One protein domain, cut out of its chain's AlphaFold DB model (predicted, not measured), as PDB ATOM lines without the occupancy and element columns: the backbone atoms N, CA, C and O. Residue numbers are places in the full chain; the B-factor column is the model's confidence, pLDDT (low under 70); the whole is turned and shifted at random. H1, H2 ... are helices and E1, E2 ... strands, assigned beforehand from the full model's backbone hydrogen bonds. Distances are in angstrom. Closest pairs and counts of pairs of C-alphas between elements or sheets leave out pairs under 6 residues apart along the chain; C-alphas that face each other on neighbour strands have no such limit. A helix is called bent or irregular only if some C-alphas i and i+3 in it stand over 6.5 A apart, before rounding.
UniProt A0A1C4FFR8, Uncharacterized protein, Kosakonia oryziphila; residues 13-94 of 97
ATOM      1  N   ARG A  13     154.763 293.017 198.541       85.19
ATOM      2  CA  ARG A  13     154.482 292.131 199.668       85.19
ATOM      3  C   ARG A  13     153.491 291.059 199.262       85.19
ATOM      4  O   ARG A  13     152.344 291.360 198.944       85.19
ATOM      5  N   GLU A  14     153.929 289.810 199.324       88.12
ATOM      6  CA  GLU A  14     153.049 288.658 199.192       88.12
ATOM      7  C   GLU A  14     152.469 288.301 200.564       88.12
ATOM      8  O   GLU A  14     153.200 288.126 201.542       88.12
ATOM      9  N   ILE A  15     151.144 288.227 200.649       87.50
ATOM     10  CA  ILE A  15     150.422 287.788 201.840       87.50
ATOM     11  C   ILE A  15     149.851 286.395 201.561       87.50
ATOM     12  O   ILE A  15     149.009 286.258 200.665       87.50
ATOM     13  N   PRO A  16     150.281 285.358 202.302       88.62
ATOM     14  CA  PRO A  16     149.683 284.034 202.210       88.62
ATOM     15  C   PRO A  16     148.212 284.076 202.626       88.62
ATOM     16  O   PRO A  16     147.856 284.683 203.639       88.62
ATOM     17  N   LEU A  17     147.361 283.403 201.860       87.19
ATOM     18  CA  LEU A  17     145.939 283.228 202.129       87.19
ATOM     19  C   LEU A  17     145.620 281.733 202.323       87.19
ATOM     20  O   LEU A  17     146.378 280.866 201.876       87.19
ATOM     21  N   PRO A  18     144.487 281.393 202.964       92.19
ATOM     22  CA  PRO A  18     144.046 280.006 203.084       92.19
ATOM     23  C   PRO A  18     143.932 279.300 201.724       92.19
ATOM     24  O   PRO A  18     143.690 279.932 200.693       92.19
ATOM     25  N   PHE A  19     144.034 277.968 201.743       86.75
ATOM     26  CA  PHE A  19     143.875 277.100 200.566       86.75
ATOM     27  C   PHE A  19     144.926 277.315 199.461       86.75
ATOM     28  O   PHE A  19     144.579 277.341 198.281       86.75
ATOM     29  N   ASN A  20     146.207 277.445 199.834       82.19
ATOM     30  CA  ASN A  20     147.334 277.637 198.904       82.19
ATOM     31  C   ASN A  20     147.144 278.832 197.955       82.19
ATOM     32  O   ASN A  20     147.510 278.778 196.782       82.19
ATOM     33  N   ARG A  21     146.541 279.909 198.459       86.50
ATOM     34  CA  ARG A  21     146.391 281.166 197.727       86.50
ATOM     35  C   ARG A  21     147.374 282.188 198.274       86.50
ATOM     36  O   ARG A  21     147.793 282.106 199.425       86.50
ATOM     37  N   SER A  22     147.684 283.191 197.474       88.81
ATOM     38  CA  SER A  22     148.398 284.370 197.938       88.81
ATOM     39  C   SER A  22     147.832 285.621 197.285       88.81
ATOM     40  O   SER A  22     147.200 285.568 196.226       88.81
ATOM     41  N   GLN A  23     148.010 286.751 197.961       90.31
ATOM     42  CA  GLN A  23     147.682 288.062 197.429       90.31
ATOM     43  C   GLN A  23     148.937 288.921 197.393       90.31
ATOM     44  O   GLN A  23     149.635 289.067 198.396       90.31
ATOM     45  N   MET A  24     149.211 289.493 196.224       90.19
ATOM     46  CA  MET A  24     150.339 290.389 196.011       90.19
ATOM     47  C   MET A  24     149.886 291.835 196.208       90.19
ATOM     48  O   MET A  24     148.958 292.294 195.542       90.19
ATOM     49  N   TYR A  25     150.561 292.556 197.095       86.19
ATOM     50  CA  TYR A  25     150.402 293.994 197.269       86.19
ATOM     51  C   TYR A  25     151.602 294.719 196.676       86.19
ATOM     52  O   TYR A  25     152.744 294.289 196.839       86.19
ATOM     53  N   VAL A  26     151.324 295.836 196.008       86.19
ATOM     54  CA  VAL A  26     152.319 296.746 195.442       86.19
ATOM     55  C   VAL A  26     152.110 298.124 196.037       86.19
ATOM     56  O   VAL A  26     151.009 298.674 195.973       86.19
ATOM     57  N   ILE A  27     153.179 298.694 196.586       76.38
ATOM     58  CA  ILE A  27     153.205 300.111 196.935       76.38
ATOM     59  C   ILE A  27     153.300 300.896 195.624       76.38
ATOM     60  O   ILE A  27     154.245 300.730 194.850       76.38
ATOM     61  N   THR A  28     152.293 301.727 195.363       74.12
ATOM     62  CA  THR A  28     152.248 302.607 194.189       74.12
ATOM     63  C   THR A  28     152.675 304.019 194.579       74.12
ATOM     64  O   THR A  28     152.410 304.470 195.691       74.12
ATOM     65  N   SER A  29     153.357 304.716 193.667       71.06
ATOM     66  CA  SER A  29     153.774 306.106 193.883       71.06
ATOM     67  C   SER A  29     152.560 307.032 193.998       71.06
ATOM     68  O   SER A  29     151.627 306.937 193.197       71.06
ATOM     69  N   SER A  30     152.611 307.986 194.932       70.50
ATOM     70  CA  SER A  30     151.598 309.037 195.091       70.50
ATOM     71  C   SER A  30     151.554 310.036 193.925       70.50
ATOM     72  O   SER A  30     150.614 310.823 193.846       70.50
ATOM     73  N   LYS A  31     152.553 310.027 193.024       76.25
ATOM     74  CA  LYS A  31     152.757 311.008 191.934       76.25
ATOM     75  C   LYS A  31     152.883 312.468 192.393       76.25
ATOM     76  O   LYS A  31     152.849 313.373 191.562       76.25
ATOM     77  N   THR A  32     153.048 312.703 193.688       79.88
ATOM     78  CA  THR A  32     153.351 314.015 194.263       79.88
ATOM     79  C   THR A  32     154.840 314.103 194.600       79.88
ATOM     80  O   THR A  32     155.483 313.060 194.773       79.88
ATOM     81  N   PRO A  33     155.430 315.311 194.679       85.81
ATOM     82  CA  PRO A  33     156.794 315.462 195.174       85.81
ATOM     83  C   PRO A  33     156.927 314.852 196.576       85.81
ATOM     84  O   PRO A  33     156.027 314.980 197.403       85.81
ATOM     85  N   GLY A  34     158.043 314.184 196.849       87.12
ATOM     86  CA  GLY A  34     158.256 313.440 198.085       87.12
ATOM     87  C   GLY A  34     159.518 312.591 198.005       87.12
ATOM     88  O   GLY A  34     160.328 312.768 197.095       87.12
ATOM     89  N   ASP A  35     159.663 311.648 198.927       87.31
ATOM     90  CA  ASP A  35     160.794 310.709 198.966       87.31
ATOM     91  C   ASP A  35     160.488 309.366 198.267       87.31
ATOM     92  O   ASP A  35     161.202 308.386 198.435       87.31
ATOM     93  N   GLY A  36     159.406 309.292 197.488       83.62
ATOM     94  CA  GLY A  36     158.956 308.070 196.811       83.62
ATOM     95  C   GLY A  36     157.931 307.247 197.600       83.62
ATOM     96  O   GLY A  36     157.236 306.432 196.993       83.62
ATOM     97  N   THR A  37     157.766 307.494 198.907       84.56
ATOM     98  CA  THR A  37     156.700 306.890 199.739       84.56
ATOM     99  C   THR A  37     155.883 307.952 200.476       84.56
ATOM    100  O   THR A  37     154.656 307.872 200.520       84.56
ATOM    101  N   VAL A  38     156.554 308.955 201.036       84.81
ATOM    102  CA  VAL A  38     155.965 310.027 201.835       84.81
ATOM    103  C   VAL A  38     155.902 311.314 201.005       84.81
ATOM    104  O   VAL A  38     156.922 311.761 200.469       84.81
ATOM    105  N   PRO A  39     154.715 311.933 200.891       88.06
ATOM    106  CA  PRO A  39     154.537 313.180 200.158       88.06
ATOM    107  C   PRO A  39     155.152 314.373 200.914       88.06
ATOM    108  O   PRO A  39     155.136 314.423 202.148       88.06
ATOM    109  N   VAL A  40     155.683 315.362 200.188       87.56
ATOM    110  CA  VAL A  40     156.345 316.547 200.771       87.56
ATOM    111  C   VAL A  40     155.396 317.370 201.647       87.56
ATOM    112  O   VAL A  40     155.821 318.012 202.602       87.56
ATOM    113  N   GLU A  41     154.095 317.319 201.381       87.38
ATOM    114  CA  GLU A  41     153.057 317.995 202.152       87.38
ATOM    115  C   GLU A  41     153.036 317.531 203.619       87.38
ATOM    116  O   GLU A  41     152.742 318.328 204.514       87.38
ATOM    117  N   SER A  42     153.425 316.278 203.895       86.88
ATOM    118  CA  SER A  42     153.559 315.755 205.260       86.88
ATOM    119  C   SER A  42     154.616 316.507 206.077       86.88
ATOM    120  O   SER A  42     154.437 316.675 207.285       86.88
ATOM    121  N   LEU A  43     155.670 317.034 205.436       88.19
ATOM    122  CA  LEU A  43     156.677 317.876 206.092       88.19
ATOM    123  C   LEU A  43     156.043 319.141 206.681       88.19
ATOM    124  O   LEU A  43     156.395 319.554 207.782       88.19
ATOM    125  N   GLY A  44     155.067 319.724 205.980       87.50
ATOM    126  CA  GLY A  44     154.345 320.905 206.450       87.50
ATOM    127  C   GLY A  44     153.611 320.659 207.769       87.50
ATOM    128  O   GLY A  44     153.612 321.526 208.640       87.50
ATOM    129  N   THR A  45     153.032 319.470 207.953       89.50
ATOM    130  CA  THR A  45     152.388 319.070 209.214       89.50
ATOM    131  C   THR A  45     153.405 318.924 210.343       89.50
ATOM    132  O   THR A  45     153.166 319.412 211.445       89.50
ATOM    133  N   ILE A  46     154.559 318.310 210.062       91.19
ATOM    134  CA  ILE A  46     155.655 318.134 211.026       91.19
ATOM    135  C   ILE A  46     156.176 319.501 211.484       91.19
ATOM    136  O   ILE A  46     156.218 319.780 212.678       91.19
ATOM    137  N   CYS A  47     156.503 320.396 210.549       91.50
ATOM    138  CA  CYS A  47     157.056 321.715 210.865       91.50
ATOM    139  C   CYS A  47     156.103 322.627 211.653       91.50
ATOM    140  O   CYS A  47     156.558 323.597 212.254       91.50
ATOM    141  N   ARG A  48     154.793 322.350 211.654       93.31
ATOM    142  CA  ARG A  48     153.806 323.103 212.445       93.31
ATOM    143  C   ARG A  48     153.755 322.678 213.912       93.31
ATOM    144  O   ARG A  48     153.182 323.411 214.713       93.31
ATOM    145  N   ASN A  49     154.319 321.525 214.274       94.38
ATOM    146  CA  ASN A  49     154.354 321.085 215.662       94.38
ATOM    147  C   ASN A  49     155.506 321.776 216.415       94.38
ATOM    148  O   ASN A  49     156.678 321.512 216.153       94.38
ATOM    149  N   SER A  50     155.164 322.623 217.389       93.94
ATOM    150  CA  SER A  50     156.118 323.362 218.227       93.94
ATOM    151  C   SER A  50     156.977 322.482 219.142       93.94
ATOM    152  O   SER A  50     158.009 322.935 219.626       93.94
ATOM    153  N   GLU A  51     156.571 321.238 219.398       94.25
ATOM    154  CA  GLU A  51     157.343 320.275 220.191       94.25
ATOM    155  C   GLU A  51     158.536 319.706 219.405       94.25
ATOM    156  O   GLU A  51     159.497 319.195 219.989       94.25
ATOM    157  N   ILE A  52     158.508 319.811 218.073       94.50
ATOM    158  CA  ILE A  52     159.588 319.332 217.215       94.50
ATOM    159  C   ILE A  52     160.718 320.360 217.205       94.50
ATOM    160  O   ILE A  52     160.643 321.412 216.576       94.50
ATOM    161  N   LYS A  53     161.817 320.022 217.887       93.81
ATOM    162  CA  LYS A  53     162.972 320.919 218.067       93.81
ATOM    163  C   LYS A  53     163.832 321.106 216.810       93.81
ATOM    164  O   LYS A  53     164.581 322.075 216.721       93.81
ATOM    165  N   SER A  54     163.791 320.170 215.863       94.81
ATOM    166  CA  SER A  54     164.579 320.246 214.626       94.81
ATOM    167  C   SER A  54     164.050 319.305 213.552       94.81
ATOM    168  O   SER A  54     163.658 318.183 213.865       94.81
ATOM    169  N   VAL A  55     164.137 319.726 212.290       94.25
ATOM    170  CA  VAL A  55     163.729 318.949 211.112       94.25
ATOM    171  C   VAL A  55     164.821 319.041 210.044       94.25
ATOM    172  O   VAL A  55     165.402 320.110 209.858       94.25
ATOM    173  N   LEU A  56     165.091 317.940 209.338       93.50
ATOM    174  CA  LEU A  56     165.925 317.920 208.136       93.50
ATOM    175  C   LEU A  56     165.086 317.457 206.948       93.50
ATOM    176  O   LEU A  56     164.555 316.349 206.959       93.50
ATOM    177  N   ALA A  57     165.026 318.284 205.907       89.94
ATOM    178  CA  ALA A  57     164.538 317.886 204.596       89.94
ATOM    179  C   ALA A  57     165.743 317.551 203.711       89.94
ATOM    180  O   ALA A  57     166.607 318.398 203.487       89.94
ATOM    181  N   THR A  58     165.816 316.315 203.228       86.62
ATOM    182  CA  THR A  58     166.884 315.856 202.337       86.62
ATOM    183  C   THR A  58     166.282 315.094 201.164       86.62
ATOM    184  O   THR A  58     165.307 314.368 201.330       86.62
ATOM    185  N   GLY A  59     166.855 315.270 199.973       85.94
ATOM    186  CA  GLY A  59     166.400 314.623 198.741       85.94
ATOM    187  C   GLY A  59     166.943 313.205 198.611       85.94
ATOM    188  O   GLY A  59     167.783 312.950 197.754       85.94
ATOM    189  N   VAL A  60     166.514 312.305 199.493       85.62
ATOM    190  CA  VAL A  60     166.847 310.873 199.432       85.62
ATOM    191  C   VAL A  60     165.581 310.068 199.176       85.62
ATOM    192  O   VAL A  60     164.497 310.490 199.563       85.62
ATOM    193  N   ASP A  61     165.726 308.916 198.528       86.50
ATOM    194  CA  ASP A  61     164.648 307.932 198.445       86.50
ATOM    195  C   ASP A  61     164.303 307.396 199.846       86.50
ATOM    196  O   ASP A  61     165.192 307.205 200.680       86.50
ATOM    197  N   HIS A  62     163.021 307.132 200.094       87.75
ATOM    198  CA  HIS A  62     162.498 306.679 201.379       87.75
ATOM    199  C   HIS A  62     163.189 305.406 201.872       87.75
ATOM    200  O   HIS A  62     163.578 305.307 203.035       87.75
ATOM    201  N   GLN A  63     163.356 304.426 200.980       83.56
ATOM    202  CA  GLN A  63     163.971 303.142 201.306       83.56
ATOM    203  C   GLN A  63     165.489 303.295 201.464       83.56
ATOM    204  O   GLN A  63     166.097 302.629 202.299       83.56
ATOM    205  N   GLY A  64     166.095 304.200 200.693       85.75
ATOM    206  CA  GLY A  64     167.527 304.500 200.739       85.75
ATOM    207  C   GLY A  64     167.970 305.430 201.876       85.75
ATOM    208  O   GLY A  64     169.172 305.542 202.129       85.75
ATOM    209  N   ALA A  65     167.038 306.090 202.573       89.12
ATOM    210  CA  ALA A  65     167.332 307.156 203.535       89.12
ATOM    211  C   ALA A  65     168.328 306.738 204.630       89.12
ATOM    212  O   ALA A  65     169.179 307.531 205.034       89.12
ATOM    213  N   TYR A  66     168.254 305.483 205.075       89.88
ATOM    214  CA  TYR A  66     169.086 304.935 206.146       89.88
ATOM    215  C   TYR A  66     170.024 303.809 205.698       89.88
ATOM    216  O   TYR A  66     170.606 303.180 206.570       89.88
ATOM    217  N   ASP A  67     170.187 303.573 204.390       86.44
ATOM    218  CA  ASP A  67     170.761 302.330 203.846       86.44
ATOM    219  C   ASP A  67     172.100 301.883 204.478       86.44
ATOM    220  O   ASP A  67     172.065 301.044 205.339       86.44
ATOM    221  N   VAL A  68     173.282 302.426 204.212       80.06
ATOM    222  CA  VAL A  68     174.584 301.958 204.773       80.06
ATOM    223  C   VAL A  68     175.069 300.602 204.248       80.06
ATOM    224  O   VAL A  68     174.938 299.545 204.860       80.06
ATOM    225  N   SER A  69     175.839 300.677 203.168       80.31
ATOM    226  CA  SER A  69     176.718 299.590 202.726       80.31
ATOM    227  C   SER A  69     178.069 299.575 203.464       80.31
ATOM    228  O   SER A  69     178.763 298.558 203.476       80.31
ATOM    229  N   SER A  70     178.475 300.695 204.081       82.69
ATOM    230  CA  SER A  70     179.725 300.837 204.837       82.69
ATOM    231  C   SER A  70     179.674 302.028 205.798       82.69
ATOM    232  O   SER A  70     179.094 303.049 205.479       82.69
ATOM    233  N   LEU A  71     180.370 301.975 206.939       83.06
ATOM    234  CA  LEU A  71     180.489 303.146 207.829       83.06
ATOM    235  C   LEU A  71     181.377 304.265 207.249       83.06
ATOM    236  O   LEU A  71     181.391 305.379 207.771       83.06
ATOM    237  N   LYS A  72     182.145 303.980 206.189       86.31
ATOM    238  CA  LYS A  72     183.095 304.935 205.598       86.31
ATOM    239  C   LYS A  72     182.408 306.118 204.909       86.31
ATOM    240  O   LYS A  72     182.994 307.195 204.875       86.31
ATOM    241  N   ASP A  73     181.192 305.928 204.399       86.62
ATOM    242  CA  ASP A  73     180.446 306.931 203.627       86.62
ATOM    243  C   ASP A  73     179.394 307.687 204.463       86.62
ATOM    244  O   ASP A  73     178.654 308.508 203.932       86.62
ATOM    245  N   ILE A  74     179.348 307.482 205.789       88.31
ATOM    246  CA  ILE A  74     178.402 308.177 206.689       88.31
ATOM    247  C   ILE A  74     178.495 309.701 206.547       88.31
ATOM    248  O   ILE A  74     177.514 310.417 206.752       88.31
ATOM    249  N   LYS A  75     179.676 310.215 206.181       87.94
ATOM    250  CA  LYS A  75     179.898 311.645 205.951       87.94
ATOM    251  C   LYS A  75     179.053 312.225 204.809       87.94
ATOM    252  O   LYS A  75     178.743 313.410 204.840       87.94
ATOM    253  N   ASP A  76     178.629 311.382 203.882       89.44
ATOM    254  CA  ASP A  76     177.860 311.763 202.702       89.44
ATOM    255  C   ASP A  76     176.379 311.365 202.835       89.44
ATOM    256  O   ASP A  76     175.601 311.478 201.890       89.44
ATOM    257  N   ARG A  77     175.960 310.906 204.027       90.56
ATOM    258  CA  ARG A  77     174.597 310.436 204.316       90.56
ATOM    259  C   ARG A  77     173.881 311.394 205.281       90.56
ATOM    260  O   ARG A  77     173.930 311.194 206.499       90.56
ATOM    261  N   PRO A  78     173.184 312.424 204.770       92.12
ATOM    262  CA  PRO A  78     172.637 313.505 205.593       92.12
ATOM    263  C   PRO A  78     171.590 313.032 206.613       92.12
ATOM    264  O   PRO A  78     171.589 313.509 207.747       92.12
ATOM    265  N   ALA A  79     170.745 312.056 206.260       92.94
ATOM    266  CA  ALA A  79     169.753 311.493 207.179       92.94
ATOM    267  C   ALA A  79     170.409 310.828 208.404       92.94
ATOM    268  O   ALA A  79     170.016 311.091 209.539       92.94
ATOM    269  N   LEU A  80     171.473 310.044 208.200       93.38
ATOM    270  CA  LEU A  80     172.217 309.412 209.295       93.38
ATOM    271  C   LEU A  80     172.944 310.431 210.161       93.38
ATOM    272  O   LEU A  80     172.897 310.335 211.386       93.38
ATOM    273  N   GLN A  81     173.596 311.419 209.549       93.75
ATOM    274  CA  GLN A  81     174.267 312.480 210.298       93.75
ATOM    275  C   GLN A  81     173.302 313.248 211.188       93.75
ATOM    276  O   GLN A  81     173.600 313.498 212.357       93.75
ATOM    277  N   PHE A  82     172.147 313.617 210.639       95.88
ATOM    278  CA  PHE A  82     171.122 314.328 211.380       95.88
ATOM    279  C   PHE A  82     170.624 313.505 212.565       95.88
ATOM    280  O   PHE A  82     170.572 314.023 213.679       95.88
ATOM    281  N   THR A  83     170.365 312.215 212.356       95.25
ATOM    282  CA  THR A  83     169.920 311.297 213.410       95.25
ATOM    283  C   THR A  83     170.980 311.096 214.492       95.25
ATOM    284  O   THR A  83     170.680 311.250 215.675       95.25
ATOM    285  N   LEU A  84     172.240 310.843 214.125       94.94
ATOM    286  CA  LEU A  84     173.338 310.714 215.091       94.94
ATOM    287  C   LEU A  84     173.536 312.005 215.894       94.94
ATOM    288  O   LEU A  84     173.688 311.970 217.115       94.94
ATOM    289  N   ARG A  85     173.473 313.160 215.226       96.25
ATOM    290  CA  ARG A  85     173.542 314.460 215.895       96.25
ATOM    291  C   ARG A  85     172.362 314.666 216.845       96.25
ATOM    292  O   ARG A  85     172.570 315.177 217.943       96.25
ATOM    293  N   ALA A  86     171.149 314.291 216.445       97.00
ATOM    294  CA  ALA A  86     169.965 314.385 217.291       97.00
ATOM    295  C   ALA A  86     170.110 313.522 218.553       97.00
ATOM    296  O   ALA A  86     169.819 314.008 219.639       97.00
ATOM    297  N   ILE A  87     170.649 312.302 218.440       97.06
ATOM    298  CA  ILE A  87     170.952 311.440 219.596       97.06
ATOM    299  C   ILE A  87     171.916 312.140 220.554       97.06
ATOM    300  O   ILE A  87     171.609 312.272 221.735       97.06
ATOM    301  N   VAL A  88     173.044 312.656 220.052       97.19
ATOM    302  CA  VAL A  88     174.008 313.398 220.882       97.19
ATOM    303  C   VAL A  88     173.335 314.582 221.580       97.19
ATOM    304  O   VAL A  88     173.563 314.807 222.765       97.19
ATOM    305  N   LYS A  89     172.469 315.315 220.871       97.12
ATOM    306  CA  LYS A  89     171.707 316.430 221.444       97.12
ATOM    307  C   LYS A  89     170.720 315.993 222.523       97.12
ATOM    308  O   LYS A  89     170.636 316.663 223.538       97.12
ATOM    309  N   MET A  90     170.010 314.885 222.334       96.56
ATOM    310  CA  MET A  90     169.089 314.358 223.344       96.56
ATOM    311  C   MET A  90     169.830 313.881 224.595       96.56
ATOM    312  O   MET A  90     169.384 314.149 225.702       96.56
ATOM    313  N   VAL A  91     170.985 313.229 224.431       96.38
ATOM    314  CA  VAL A  91     171.810 312.766 225.560       96.38
ATOM    315  C   VAL A  91     172.319 313.938 226.404       96.38
ATOM    316  O   VAL A  91     172.377 313.822 227.621       96.38
ATOM    317  N   GLN A  92     172.636 315.078 225.784       95.06
ATOM    318  CA  GLN A  92     173.060 316.291 226.499       95.06
ATOM    319  C   GLN A  92     171.975 316.886 227.411       95.06
ATOM    320  O   GLN A  92     172.311 317.633 228.325       95.06
ATOM    321  N   GLU A  93     170.700 316.569 227.183       93.94
ATOM    322  CA  GLU A  93     169.581 317.039 228.012       93.94
ATOM    323  C   GLU A  93     169.335 316.134 229.233       93.94
ATOM    324  O   GLU A  93     168.506 316.459 230.081       93.94
ATOM    325  N   ILE A  94     170.028 314.994 229.334       94.19
ATOM    326  CA  ILE A  94     169.917 314.090 230.481       94.19
ATOM    327  C   ILE A  94     170.743 314.680 231.637       94.19
ATOM    328  O   ILE A  94     171.951 314.877 231.471       94.19
TER     329      ILE A  94
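This is residues 13 to 94 of the 97 residues of an uncharacterized protein of Kosakonia oryziphila (UniProt A0A1C4FFR8). A strung-out chain has the two-stranded hairpin of E1 and E2 at one end of its length and the helix H3 at the other, with short H2 set before H3 in an L. Between these ends lie the short helix H1 and two long stretches with no named element, residues 27 to 40 and 48 to 70; the last turns of H3 and the tail, residues 87 to 94, stick out. The printed part has 82 residues with two strands followed by three helices, and the sheet, order E1 - E2, is antiparallel. The class is mixed, helices and strands, with 39 residues, under half, in named elements. The whole is only just extended, close to loose, with a radius of gyration of the C-alphas of 17.8 A and spans of 55 by 34 by 27 A.

E1, residues 13 to 17, and E2, residues 21 to 26, form a hairpin, antiparallel at 156 degrees. N 15 and O 23 are 2.8 A apart, and N 25 and O 13 are 2.8 A apart, both within hydrogen-bond range. H1, residues 41 to 47, touches no helix. H2, residues 71 to 76, and H3, residues 78 to 92, only just touch, with 3 pairs of C-alphas within 8 A, and only at the corner by their link. Their closest C-alphas are those of Ile 74 and Leu 80, 6.8 A apart, and their lines are about perpendicular at 81 degrees. H3 is apart from H1 and from both strands. In H3 every O i to N i+4 pair is within hydrogen-bond range; in H1 2 of 3 are, and in H2 0 of 2, beside 1 of 3 O i to N i+3 pairs.

E1 begins at C-alpha 13, (154.482, 292.131, 199.668), and is 12.6 A long; E2 is 16.8 A long. H1 is 10.3 A long and begins at C-alpha 41, (153.057, 317.995, 202.152). H2, 10.4 A long, is irregular: C-alphas 72 and 75 are 7.4 A apart. H3, 21.1 A long, ends at C-alpha 92, (173.060, 316.291, 226.499).

The two C-alphas farthest apart, those of Phe 19 and Gln 92, are 55.3 A apart. The links E2 to H1 and H1 to H2 are long. The printed part has no cut, and no printed residue is under 70 in pLDDT.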